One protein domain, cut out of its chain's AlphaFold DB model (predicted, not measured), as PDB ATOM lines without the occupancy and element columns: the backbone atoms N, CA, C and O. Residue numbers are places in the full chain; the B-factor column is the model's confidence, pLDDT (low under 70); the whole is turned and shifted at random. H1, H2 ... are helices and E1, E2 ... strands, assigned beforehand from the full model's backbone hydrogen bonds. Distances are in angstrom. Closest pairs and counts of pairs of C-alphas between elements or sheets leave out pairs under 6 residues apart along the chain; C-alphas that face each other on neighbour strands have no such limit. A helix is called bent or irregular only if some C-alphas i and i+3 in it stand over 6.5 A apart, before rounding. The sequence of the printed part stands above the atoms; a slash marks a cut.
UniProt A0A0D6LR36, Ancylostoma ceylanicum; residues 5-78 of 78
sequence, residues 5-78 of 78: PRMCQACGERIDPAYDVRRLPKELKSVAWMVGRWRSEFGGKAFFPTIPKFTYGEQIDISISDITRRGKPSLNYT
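Overview. This is residues 5 to 78 of the 78 residues of a protein of Ancylostoma ceylanicum (UniProt A0A0D6LR36). A long two-stranded hairpin, E1 and E2, runs as a bent arm out of a small head, in which the short strand E3 pairs with the last residues of E2 and the irregular helix H1 lies over one face of the sheet there. The head also holds residues 5 to 25, a long stretch with no named element, while the turn between E1 and E2 makes the far end of the arm. The printed part has 74 residues, with one named helix and three named strands in the order H1, E1, E2, E3, and the class is mixed, helices and strands. The sheet runs E1, E2, E3, antiparallel throughout. The whole is loose, with a radius of gyration of the C-alphas of 15.7 A and spans of 44 by 31 by 19 A.

Arrangement. Start at Pro 5 and pass along residues 5 to 25 to H1, residues 26 to 34. In its backbone 1 of 5 O i to N i+4 pairs is within hydrogen-bond range, against 4 of 6 O i to N i+3 pairs. A tight link leads on to E1, residues 36 to 48, and another tight link to E2, residues 51 to 64. These two strands form a hairpin, antiparallel at 156 degrees; look at N 38 and O 60, 2.8 A apart, and N 46 and O 54, 2.9 A. E1 bends by 74 degrees at residue 41, and E2 by 78 degrees at residue 54. A short link brings you to E3, residues 75 to 77, which forms a hairpin with E2, antiparallel at 149 degrees, with N 76 and O 63 2.8 A apart. The pairing is staggered: E2 pairs with E1 over residues 51 to 62 and with E3 over residues 62 to 64. E1 and E3, the edge strands, are apart. The three strands make a meander, each the antiparallel neighbour of the one before. H1 is on the sheet at a height of 9.0 A, only just over E3 with 3 of its 9 C-alphas, and runs along the strands, at 14 degrees to E3 on the local plane. The closest C-alphas of H1 and E2 are those of Met 34 and Ile 62, 6.6 A apart.

Along the chain. Find C-alpha 26 at (-34.784, 49.981, -16.811); from there H1 runs 14.6 A to Met 34, and it is irregular, with C-alphas 30 and 33 7.8 A apart. E1 covers 29.2 A from Gly 36 to C-alpha 48 at (-39.460, 12.074, -25.240). E2 covers 35.1 A from Ile 51 to Ile 64. E3 covers 6.5 A, ending at C-alpha 77 at (-44.024, 35.976, -25.719).

Size, cuts and confidence. The C-alphas farthest apart are those of Gly 12 and Thr 50, 46.8 A. The printed part has no cut, and no link between named elements is long. Mean pLDDT of the printed part is 86.9; look for values under 70 at residue 12 and residues 67 to 70.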
ATOM      1  N   PRO A   5     -37.956  44.909 -39.469       80.81
ATOM      2  CA  PRO A   5     -38.333  45.805 -38.364       80.81
ATOM      3  C   PRO A   5     -38.554  45.136 -37.002       80.81
ATOM      4  O   PRO A   5     -38.597  45.831 -35.987       80.81
ATOM      5  N   ARG A   6     -38.741  43.808 -36.980       82.19
ATOM      6  CA  ARG A   6     -38.991  43.001 -35.775       82.19
ATOM      7  C   ARG A   6     -37.770  42.186 -35.340       82.19
ATOM      8  O   ARG A   6     -37.880  41.408 -34.407       82.19
ATOM      9  N   MET A   7     -36.628  42.304 -36.017       79.88
ATOM     10  CA  MET A   7     -35.430  41.485 -35.764       79.88
ATOM     11  C   MET A   7     -34.370  42.246 -34.944       79.88
ATOM     12  O   MET A   7     -34.712  43.119 -34.155       79.88
ATOM     13  N   CYS A   8     -33.082  41.918 -35.116       71.75
ATOM     14  CA  CYS A   8     -31.946  42.323 -34.275       71.75
ATOM     15  C   CYS A   8     -31.587  43.823 -34.262       71.75
ATOM     16  O   CYS A   8     -30.608  44.197 -33.624       71.75
ATOM     17  N   GLN A   9     -32.332  44.679 -34.974       75.69
ATOM     18  CA  GLN A   9     -32.167  46.147 -35.003       75.69
ATOM     19  C   GLN A   9     -30.786  46.653 -35.464       75.69
ATOM     20  O   GLN A   9     -30.521  47.852 -35.415       75.69
ATOM     21  N   ALA A  10     -29.912  45.770 -35.955       71.50
ATOM     22  CA  ALA A  10     -28.528  46.093 -36.305       71.50
ATOM     23  C   ALA A  10     -28.384  46.870 -37.627       71.50
ATOM     24  O   ALA A  10     -27.380  47.535 -37.860       71.50
ATOM     25  N   CYS A  11     -29.384  46.786 -38.498       73.56
ATOM     26  CA  CYS A  11     -29.373  47.318 -39.862       73.56
ATOM     27  C   CYS A  11     -29.852  48.777 -39.987       73.56
ATOM     28  O   CYS A  11     -29.845  49.313 -41.091       73.56
ATOM     29  N   GLY A  12     -30.254  49.435 -38.892       66.88
ATOM     30  CA  GLY A  12     -30.600  50.866 -38.894       66.88
ATOM     31  C   GLY A  12     -31.913  51.242 -39.600       66.88
ATOM     32  O   GLY A  12     -32.157  52.421 -39.845       66.88
ATOM     33  N   GLU A  13     -32.763  50.265 -39.925       72.69
ATOM     34  CA  GLU A  13     -34.078  50.484 -40.543       72.69
ATOM     35  C   GLU A  13     -35.148  50.968 -39.541       72.69
ATOM     36  O   GLU A  13     -34.930  51.038 -38.331       72.69
ATOM     37  N   ARG A  14     -36.348  51.295 -40.045       82.88
ATOM     38  CA  ARG A  14     -37.520  51.634 -39.224       82.88
ATOM     39  C   ARG A  14     -37.903  50.443 -38.335       82.88
ATOM     40  O   ARG A  14     -38.323  49.411 -38.845       82.88
ATOM     41  N   ILE A  15     -37.799  50.620 -37.019       86.56
ATOM     42  CA  ILE A  15     -38.094  49.594 -36.005       86.56
ATOM     43  C   ILE A  15     -39.570  49.676 -35.603       86.56
ATOM     44  O   ILE A  15     -40.111  50.771 -35.421       86.56
ATOM     45  N   ASP A  16     -40.218  48.524 -35.449       88.62
ATOM     46  CA  ASP A  16     -41.557  48.460 -34.865       88.62
ATOM     47  C   ASP A  16     -41.492  48.907 -33.388       88.62
ATOM     48  O   ASP A  16     -40.697  48.363 -32.615       88.62
ATOM     49  N   PRO A  17     -42.314  49.881 -32.952       89.12
ATOM     50  CA  PRO A  17     -42.292  50.364 -31.577       89.12
ATOM     51  C   PRO A  17     -42.471  49.265 -30.520       89.12
ATOM     52  O   PRO A  17     -41.988  49.443 -29.402       89.12
ATOM     53  N   ALA A  18     -43.155  48.160 -30.833       89.94
ATOM     54  CA  ALA A  18     -43.323  47.028 -29.921       89.94
ATOM     55  C   ALA A  18     -42.032  46.223 -29.708       89.94
ATOM     56  O   ALA A  18     -41.968  45.425 -28.779       89.94
ATOM     57  N   TYR A  19     -41.007  46.429 -30.532       90.44
ATOM     58  CA  TYR A  19     -39.718  45.747 -30.432       90.44
ATOM     59  C   TYR A  19     -38.581  46.714 -30.086       90.44
ATOM     60  O   TYR A  19     -37.507  46.274 -29.705       90.44
ATOM     61  N   ASP A  20     -38.792  48.029 -30.163       89.88
ATOM     62  CA  ASP A  20     -37.751  49.034 -29.927       89.88
ATOM     63  C   ASP A  20     -37.168  48.983 -28.503       89.88
ATOM     64  O   ASP A  20     -37.751  49.495 -27.544       89.88
ATOM     65  N   VAL A  21     -35.952  48.445 -28.383       89.19
ATOM     66  CA  VAL A  21     -35.239  48.231 -27.114       89.19
ATOM     67  C   VAL A  21     -34.996  49.538 -26.349       89.19
ATOM     68  O   VAL A  21     -34.828  49.538 -25.129       89.19
ATOM     69  N   ARG A  22     -35.023  50.692 -27.023       88.25
ATOM     70  CA  ARG A  22     -34.877  52.003 -26.367       88.25
ATOM     71  C   ARG A  22     -36.085  52.348 -25.498       88.25
ATOM     72  O   ARG A  22     -35.945  53.132 -24.562       88.25
ATOM     73  N   ARG A  23     -37.249  51.757 -25.786       88.69
ATOM     74  CA  ARG A  23     -38.500  51.931 -25.031       88.69
ATOM     75  C   ARG A  23     -38.612  50.982 -23.836       88.69
ATOM     76  O   ARG A  23     -39.582  51.071 -23.088       88.69
ATOM     77  N   LEU A  24     -37.645  50.082 -23.653       89.31
ATOM     78  CA  LEU A  24     -37.666  49.100 -22.578       89.31
ATOM     79  C   LEU A  24     -37.500  49.771 -21.198       89.31
ATOM     80  O   LEU A  24     -36.600  50.604 -21.028       89.31
ATOM     81  N   PRO A  25     -38.298  49.378 -20.188       89.94
ATOM     82  CA  PRO A  25     -38.084  49.779 -18.800       89.94
ATOM     83  C   PRO A  25     -36.684  49.404 -18.295       89.94
ATOM     84  O   PRO A  25     -36.076  48.433 -18.759       89.94
ATOM     85  N   LYS A  26     -36.156  50.165 -17.326       91.00
ATOM     86  CA  LYS A  26     -34.784  49.981 -16.811       91.00
ATOM     87  C   LYS A  26     -34.573  48.585 -16.224       91.00
ATOM     88  O   LYS A  26     -33.496  48.017 -16.372       91.00
ATOM     89  N   GLU A  27     -35.617  48.038 -15.617       91.38
ATOM     90  CA  GLU A  27     -35.665  46.734 -14.960       91.38
ATOM     91  C   GLU A  27     -35.438  45.578 -15.941       91.38
ATOM     92  O   GLU A  27     -34.904  44.543 -15.556       91.38
ATOM     93  N   LEU A  28     -35.811  45.757 -17.212       91.62
ATOM     94  CA  LEU A  28     -35.711  44.724 -18.244       91.62
ATOM     95  C   LEU A  28     -34.464  44.875 -19.125       91.62
ATOM     96  O   LEU A  28     -34.238  44.057 -20.014       91.62
ATOM     97  N   LYS A  29     -33.619  45.891 -18.900       91.50
ATOM     98  CA  LYS A  29     -32.453  46.140 -19.767       91.50
ATOM     99  C   LYS A  29     -31.445  44.993 -19.801       91.50
ATOM    100  O   LYS A  29     -30.805  44.800 -20.828       91.50
ATOM    101  N   SER A  30     -31.318  44.216 -18.725       94.62
ATOM    102  CA  SER A  30     -30.435  43.040 -18.682       94.62
ATOM    103  C   SER A  30     -30.861  41.928 -19.650       94.62
ATOM    104  O   SER A  30     -30.025  41.136 -20.079       94.62
ATOM    105  N   VAL A  31     -32.140  41.891 -20.034       93.38
ATOM    106  CA  VAL A  31     -32.721  40.913 -20.970       93.38
ATOM    107  C   VAL A  31     -33.135  41.544 -22.302       93.38
ATOM    108  O   VAL A  31     -33.796  40.911 -23.117       93.38
ATOM    109  N   ALA A  32     -32.710  42.783 -22.557       91.44
ATOM    110  CA  ALA A  32     -33.020  43.537 -23.771       91.44
ATOM    111  C   ALA A  32     -32.674  42.793 -25.068       91.44
ATOM    112  O   ALA A  32     -33.378  42.929 -26.064       91.44
ATOM    113  N   TRP A  33     -31.608  41.990 -25.040       90.88
ATOM    114  CA  TRP A  33     -31.150  41.204 -26.183       90.88
ATOM    115  C   TRP A  33     -32.167  40.160 -26.649       90.88
ATOM    116  O   TRP A  33     -32.047  39.705 -27.776       90.88
ATOM    117  N   MET A  34     -33.147  39.785 -25.816       92.62
ATOM    118  CA  MET A  34     -34.198  38.829 -26.177       92.62
ATOM    119  C   MET A  34     -35.275  39.449 -27.073       92.62
ATOM    120  O   MET A  34     -35.973  38.718 -27.771       92.62
ATOM    121  N   VAL A  35     -35.442  40.775 -27.043       92.44
ATOM    122  CA  VAL A  35     -36.514  41.460 -27.773       92.44
ATOM    123  C   VAL A  35     -36.271  41.343 -29.272       92.44
ATOM    124  O   VAL A  35     -35.235  41.761 -29.786       92.44
ATOM    125  N   GLY A  36     -37.250  40.783 -29.973       92.75
ATOM    126  CA  GLY A  36     -37.147  40.501 -31.393       92.75
ATOM    127  C   GLY A  36     -37.900  39.244 -31.799       92.75
ATOM    128  O   GLY A  36     -38.444  38.505 -30.976       92.75
ATOM    129  N   ARG A  37     -37.903  39.014 -33.107       92.06
ATOM    130  CA  ARG A  37     -38.373  37.803 -33.758       92.06
ATOM    131  C   ARG A  37     -37.205  36.871 -34.025       92.06
ATOM    132  O   ARG A  37     -36.293  37.202 -34.786       92.06
ATOM    133  N   TRP A  38     -37.302  35.678 -33.469       90.56
ATOM    134  CA  TRP A  38     -36.358  34.585 -33.634       90.56
ATOM    135  C   TRP A  38     -37.019  33.520 -34.490       90.56
ATOM    136  O   TRP A  38     -38.154  33.140 -34.227       90.56
ATOM    137  N   ARG A  39     -36.339  33.046 -35.534       89.69
ATOM    138  CA  ARG A  39     -36.868  32.004 -36.418       89.69
ATOM    139  C   ARG A  39     -35.812  30.941 -36.651       89.69
ATOM    140  O   ARG A  39     -34.667  31.258 -36.961       89.69
ATOM    141  N   SER A  40     -36.226  29.688 -36.545       89.44
ATOM    142  CA  SER A  40     -35.421  28.517 -36.854       89.44
ATOM    143  C   SER A  40     -36.284  27.538 -37.627       89.44
ATOM    144  O   SER A  40     -37.277  27.054 -37.107       89.44
ATOM    145  N   GLU A  41     -35.949  27.252 -38.880       85.69
ATOM    146  CA  GLU A  41     -36.798  26.395 -39.722       85.69
ATOM    147  C   GLU A  41     -36.601  24.899 -39.443       85.69
ATOM    148  O   GLU A  41     -37.533  24.118 -39.604       85.69
ATOM    149  N   PHE A  42     -35.408  24.505 -38.986       78.38
ATOM    150  CA  PHE A  42     -35.022  23.094 -38.831       78.38
ATOM    151  C   PHE A  42     -34.221  22.802 -37.548       78.38
ATOM    152  O   PHE A  42     -33.619  21.736 -37.420       78.38
ATOM    153  N   GLY A  43     -34.157  23.747 -36.603       78.06
ATOM    154  CA  GLY A  43     -33.333  23.604 -35.397       78.06
ATOM    155  C   GLY A  43     -34.013  22.879 -34.234       78.06
ATOM    156  O   GLY A  43     -33.315  22.308 -33.395       78.06
ATOM    157  N   GLY A  44     -35.349  22.871 -34.178       86.56
ATOM    158  CA  GLY A  44     -36.104  22.234 -33.101       86.56
ATOM    159  C   GLY A  44     -36.047  20.714 -33.207       86.56
ATOM    160  O   GLY A  44     -36.304  20.150 -34.272       86.56
ATOM    161  N   LYS A  45     -35.718  20.035 -32.104       92.00
ATOM    162  CA  LYS A  45     -35.725  18.568 -32.009       92.00
ATOM    163  C   LYS A  45     -36.477  18.150 -30.758       92.00
ATOM    164  O   LYS A  45     -36.089  18.522 -29.655       92.00
ATOM    165  N   ALA A  46     -37.516  17.343 -30.929       91.12
ATOM    166  CA  ALA A  46     -38.271  16.772 -29.826       91.12
ATOM    167  C   ALA A  46     -37.820  15.328 -29.568       91.12
ATOM    168  O   ALA A  46     -37.793  14.495 -30.479       91.12
ATOM    169  N   PHE A  47     -37.470  15.032 -28.316       93.75
ATOM    170  CA  PHE A  47     -37.196  13.678 -27.844       93.75
ATOM    171  C   PHE A  47     -37.892  13.453 -26.509       93.75
ATOM    172  O   PHE A  47     -37.625  14.158 -25.539       93.75
ATOM    173  N   PHE A  48     -38.770  12.457 -26.460       95.25
ATOM    174  CA  PHE A  48     -39.460  12.074 -25.240       95.25
ATOM    175  C   PHE A  48     -39.827  10.580 -25.300       95.25
ATOM    176  O   PHE A  48     -40.090  10.087 -26.396       95.25
ATOM    177  N   PRO A  49     -39.843   9.831 -24.178       96.38
ATOM    178  CA  PRO A  49     -39.952   8.366 -24.216       96.38
ATOM    179  C   PRO A  49     -41.224   7.808 -24.870       96.38
ATOM    180  O   PRO A  49     -41.194   6.708 -25.411       96.38
ATOM    181  N   THR A  50     -42.336   8.541 -24.811       97.00
ATOM    182  CA  THR A  50     -43.657   8.065 -25.256       97.00
ATOM    183  C   THR A  50     -44.113   8.633 -26.599       97.00
ATOM    184  O   THR A  50     -45.195   8.275 -27.062       97.00
ATOM    185  N   ILE A  51     -43.322   9.501 -27.238       94.62
ATOM    186  CA  ILE A  51     -43.639  10.065 -28.557       94.62
ATOM    187  C   ILE A  51     -42.460   9.898 -29.522       94.62
ATOM    188  O   ILE A  51     -41.302   9.915 -29.096       94.62
ATOM    189  N   PRO A  52     -42.720   9.738 -30.833       94.12
ATOM    190  CA  PRO A  52     -41.659   9.632 -31.825       94.12
ATOM    191  C   PRO A  52     -40.744  10.858 -31.832       94.12
ATOM    192  O   PRO A  52     -41.174  11.981 -31.571       94.12
ATOM    193  N   LYS A  53     -39.479  10.644 -32.194       94.62
ATOM    194  CA  LYS A  53     -38.541  11.737 -32.469       94.62
ATOM    195  C   LYS A  53     -39.002  12.495 -33.709       94.62
ATOM    196  O   LYS A  53     -39.211  11.877 -34.750       94.62
ATOM    197  N   PHE A  54     -39.081  13.816 -33.621       93.31
ATOM    198  CA  PHE A  54     -39.344  14.668 -34.778       93.31
ATOM    199  C   PHE A  54     -38.609  16.003 -34.668       93.31
ATOM    200  O   PHE A  54     -38.114  16.385 -33.602       93.31
ATOM    201  N   THR A  55     -38.527  16.701 -35.795       94.31
ATOM    202  CA  THR A  55     -37.987  18.057 -35.887       94.31
ATOM    203  C   THR A  55     -39.093  19.040 -36.212       94.31
ATOM    204  O   THR A  55     -40.024  18.693 -36.937       94.31
ATOM    205  N   TYR A  56     -38.985  20.264 -35.711       91.56
ATOM    206  CA  TYR A  56     -39.956  21.314 -35.984       91.56
ATOM    207  C   TYR A  56     -39.258  22.645 -36.255       91.56
ATOM    208  O   TYR A  56     -38.176  22.925 -35.730       91.56
ATOM    209  N   GLY A  57     -39.900  23.442 -37.105       93.75
ATOM    210  CA  GLY A  57     -39.587  24.852 -37.250       93.75
ATOM    211  C   GLY A  57     -40.280  25.647 -36.152       93.75
ATOM    212  O   GLY A  57     -41.404  25.332 -35.764       93.75
ATOM    213  N   GLU A  58     -39.610  26.672 -35.656       92.69
ATOM    214  CA  GLU A  58     -40.094  27.538 -34.595       92.69
ATOM    215  C   GLU A  58     -39.914  29.001 -34.987       92.69
ATOM    216  O   GLU A  58     -38.916  29.393 -35.606       92.69
ATOM    217  N   GLN A  59     -40.895  29.810 -34.605       93.00
ATOM    218  CA  GLN A  59     -40.776  31.253 -34.570       93.00
ATOM    219  C   GLN A  59     -41.214  31.720 -33.190       93.00
ATOM    220  O   GLN A  59     -42.288  31.343 -32.737       93.00
ATOM    221  N   ILE A  60     -40.378  32.536 -32.565       92.94
ATOM    222  CA  ILE A  60     -40.644  33.170 -31.282       92.94
ATOM    223  C   ILE A  60     -40.646  34.677 -31.507       92.94
ATOM    224  O   ILE A  60     -39.695  35.231 -32.064       92.94
ATOM    225  N   ASP A  61     -41.682  35.347 -31.033       93.88
ATOM    226  CA  ASP A  61     -41.804  36.796 -31.004       93.88
ATOM    227  C   ASP A  61     -41.787  37.272 -29.543       93.88
ATOM    228  O   ASP A  61     -42.710  37.012 -28.769       93.88
ATOM    229  N   ILE A  62     -40.724  37.989 -29.166       94.69
ATOM    230  CA  ILE A  62     -40.603  38.634 -27.855       94.69
ATOM    231  C   ILE A  62     -40.765  40.137 -28.046       94.69
ATOM    232  O   ILE A  62     -39.895  40.788 -28.630       94.69
ATOM    233  N   SER A  63     -41.867  40.691 -27.540       93.06
ATOM    234  CA  SER A  63     -42.205  42.111 -27.678       93.06
ATOM    235  C   SER A  63     -42.323  42.810 -26.324       93.06
ATOM    236  O   SER A  63     -42.563  42.200 -25.284       93.06
ATOM    237  N   ILE A  64     -42.198  44.129 -26.337       91.25
ATOM    238  CA  ILE A  64     -42.413  44.990 -25.177       91.25
ATOM    239  C   ILE A  64     -43.913  45.016 -24.873       91.25
ATOM    240  O   ILE A  64     -44.728  45.206 -25.782       91.25
ATOM    241  N   SER A  65     -44.287  44.800 -23.609       87.44
ATOM    242  CA  SER A  65     -45.680  44.929 -23.185       87.44
ATOM    243  C   SER A  65     -46.099  46.399 -23.105       87.44
ATOM    244  O   SER A  65     -45.268  47.302 -22.996       87.44
ATOM    245  N   ASP A  66     -47.400  46.670 -23.195       76.81
ATOM    246  CA  ASP A  66     -47.893  48.040 -23.101       76.81
ATOM    247  C   ASP A  66     -47.785  48.551 -21.651       76.81
ATOM    248  O   ASP A  66     -48.584  48.205 -20.775       76.81
ATOM    249  N   ILE A  67     -46.762  49.377 -21.412       63.00
ATOM    250  CA  ILE A  67     -46.397  49.959 -20.108       63.00
ATOM    251  C   ILE A  67     -47.494  50.914 -19.588       63.00
ATOM    252  O   ILE A  67     -47.475  51.319 -18.427       63.00
ATOM    253  N   THR A  68     -48.484  51.277 -20.415       61.44
ATOM    254  CA  THR A  68     -49.605  52.141 -20.000       61.44
ATOM    255  C   THR A  68     -50.524  51.493 -18.959       61.44
ATOM    256  O   THR A  68     -51.245  52.195 -18.243       61.44
ATOM    257  N   ARG A  69     -50.485  50.165 -18.799       59.09
ATOM    258  CA  ARG A  69     -51.149  49.481 -17.682       59.09
ATOM    259  C   ARG A  69     -50.260  49.578 -16.442       59.09
ATOM    260  O   ARG A  69     -49.079  49.278 -16.524       59.09
ATOM    261  N   ARG A  70     -50.834  49.937 -15.282       60.59
ATOM    262  CA  ARG A  70     -50.193  50.004 -13.940       60.59
ATOM    263  C   ARG A  70     -49.677  48.637 -13.422       60.59
ATOM    264  O   ARG A  70     -49.889  48.286 -12.264       60.59
ATOM    265  N   GLY A  71     -49.096  47.816 -14.287       71.44
ATOM    266  CA  GLY A  71     -48.549  46.500 -14.002       71.44
ATOM    267  C   GLY A  71     -47.031  46.532 -13.862       71.44
ATOM    268  O   GLY A  71     -46.378  47.548 -14.093       71.44
ATOM    269  N   LYS A  72     -46.466  45.388 -13.474       83.12
ATOM    270  CA  LYS A  72     -45.014  45.196 -13.478       83.12
ATOM    271  C   LYS A  72     -44.499  45.206 -14.925       83.12
ATOM    272  O   LYS A  72     -45.146  44.582 -15.769       83.12
ATOM    273  N   PRO A  73     -43.345  45.840 -15.201       88.25
ATOM    274  CA  PRO A  73     -42.651  45.700 -16.477       88.25
ATOM    275  C   PRO A  73     -42.538  44.231 -16.898       88.25
ATOM    276  O   PRO A  73     -42.072  43.399 -16.118       88.25
ATOM    277  N   SER A  74     -42.966  43.913 -18.117       90.31
ATOM    278  CA  SER A  74     -42.943  42.551 -18.657       90.31
ATOM    279  C   SER A  74     -42.679  42.539 -20.164       90.31
ATOM    280  O   SER A  74     -42.719  43.575 -20.826       90.31
ATOM    281  N   LEU A  75     -42.405  41.352 -20.702       92.12
ATOM    282  CA  LEU A  75     -42.331  41.094 -22.137       92.12
ATOM    283  C   LEU A  75     -43.483  40.168 -22.530       92.12
ATOM    284  O   LEU A  75     -43.845  39.272 -21.765       92.12
ATOM    285  N   ASN A  76     -44.045  40.385 -23.713       93.06
ATOM    286  CA  ASN A  76     -44.961  39.440 -24.338       93.06
ATOM    287  C   ASN A  76     -44.144  38.370 -25.071       93.06
ATOM    288  O   ASN A  76     -43.115  38.693 -25.665       93.06
ATOM    289  N   TYR A  77     -44.620  37.127 -25.039       94.31
ATOM    290  CA  TYR A  77     -44.024  35.976 -25.719       94.31
ATOM    291  C   TYR A  77     -45.112  35.257 -26.512       94.31
ATOM    292  O   TYR A  77     -46.150  34.909 -25.937       94.31
ATOM    293  N   THR A  78     -44.878  35.050 -27.805       92.62
ATOM    294  CA  THR A  78     -45.761  34.297 -28.708       92.62
ATOM    295  C   THR A  78     -44.964  33.453 -29.676       92.62
ATOM    296  O   THR A  78     -43.905  33.954 -30.118       92.62
TER     297      THR A  78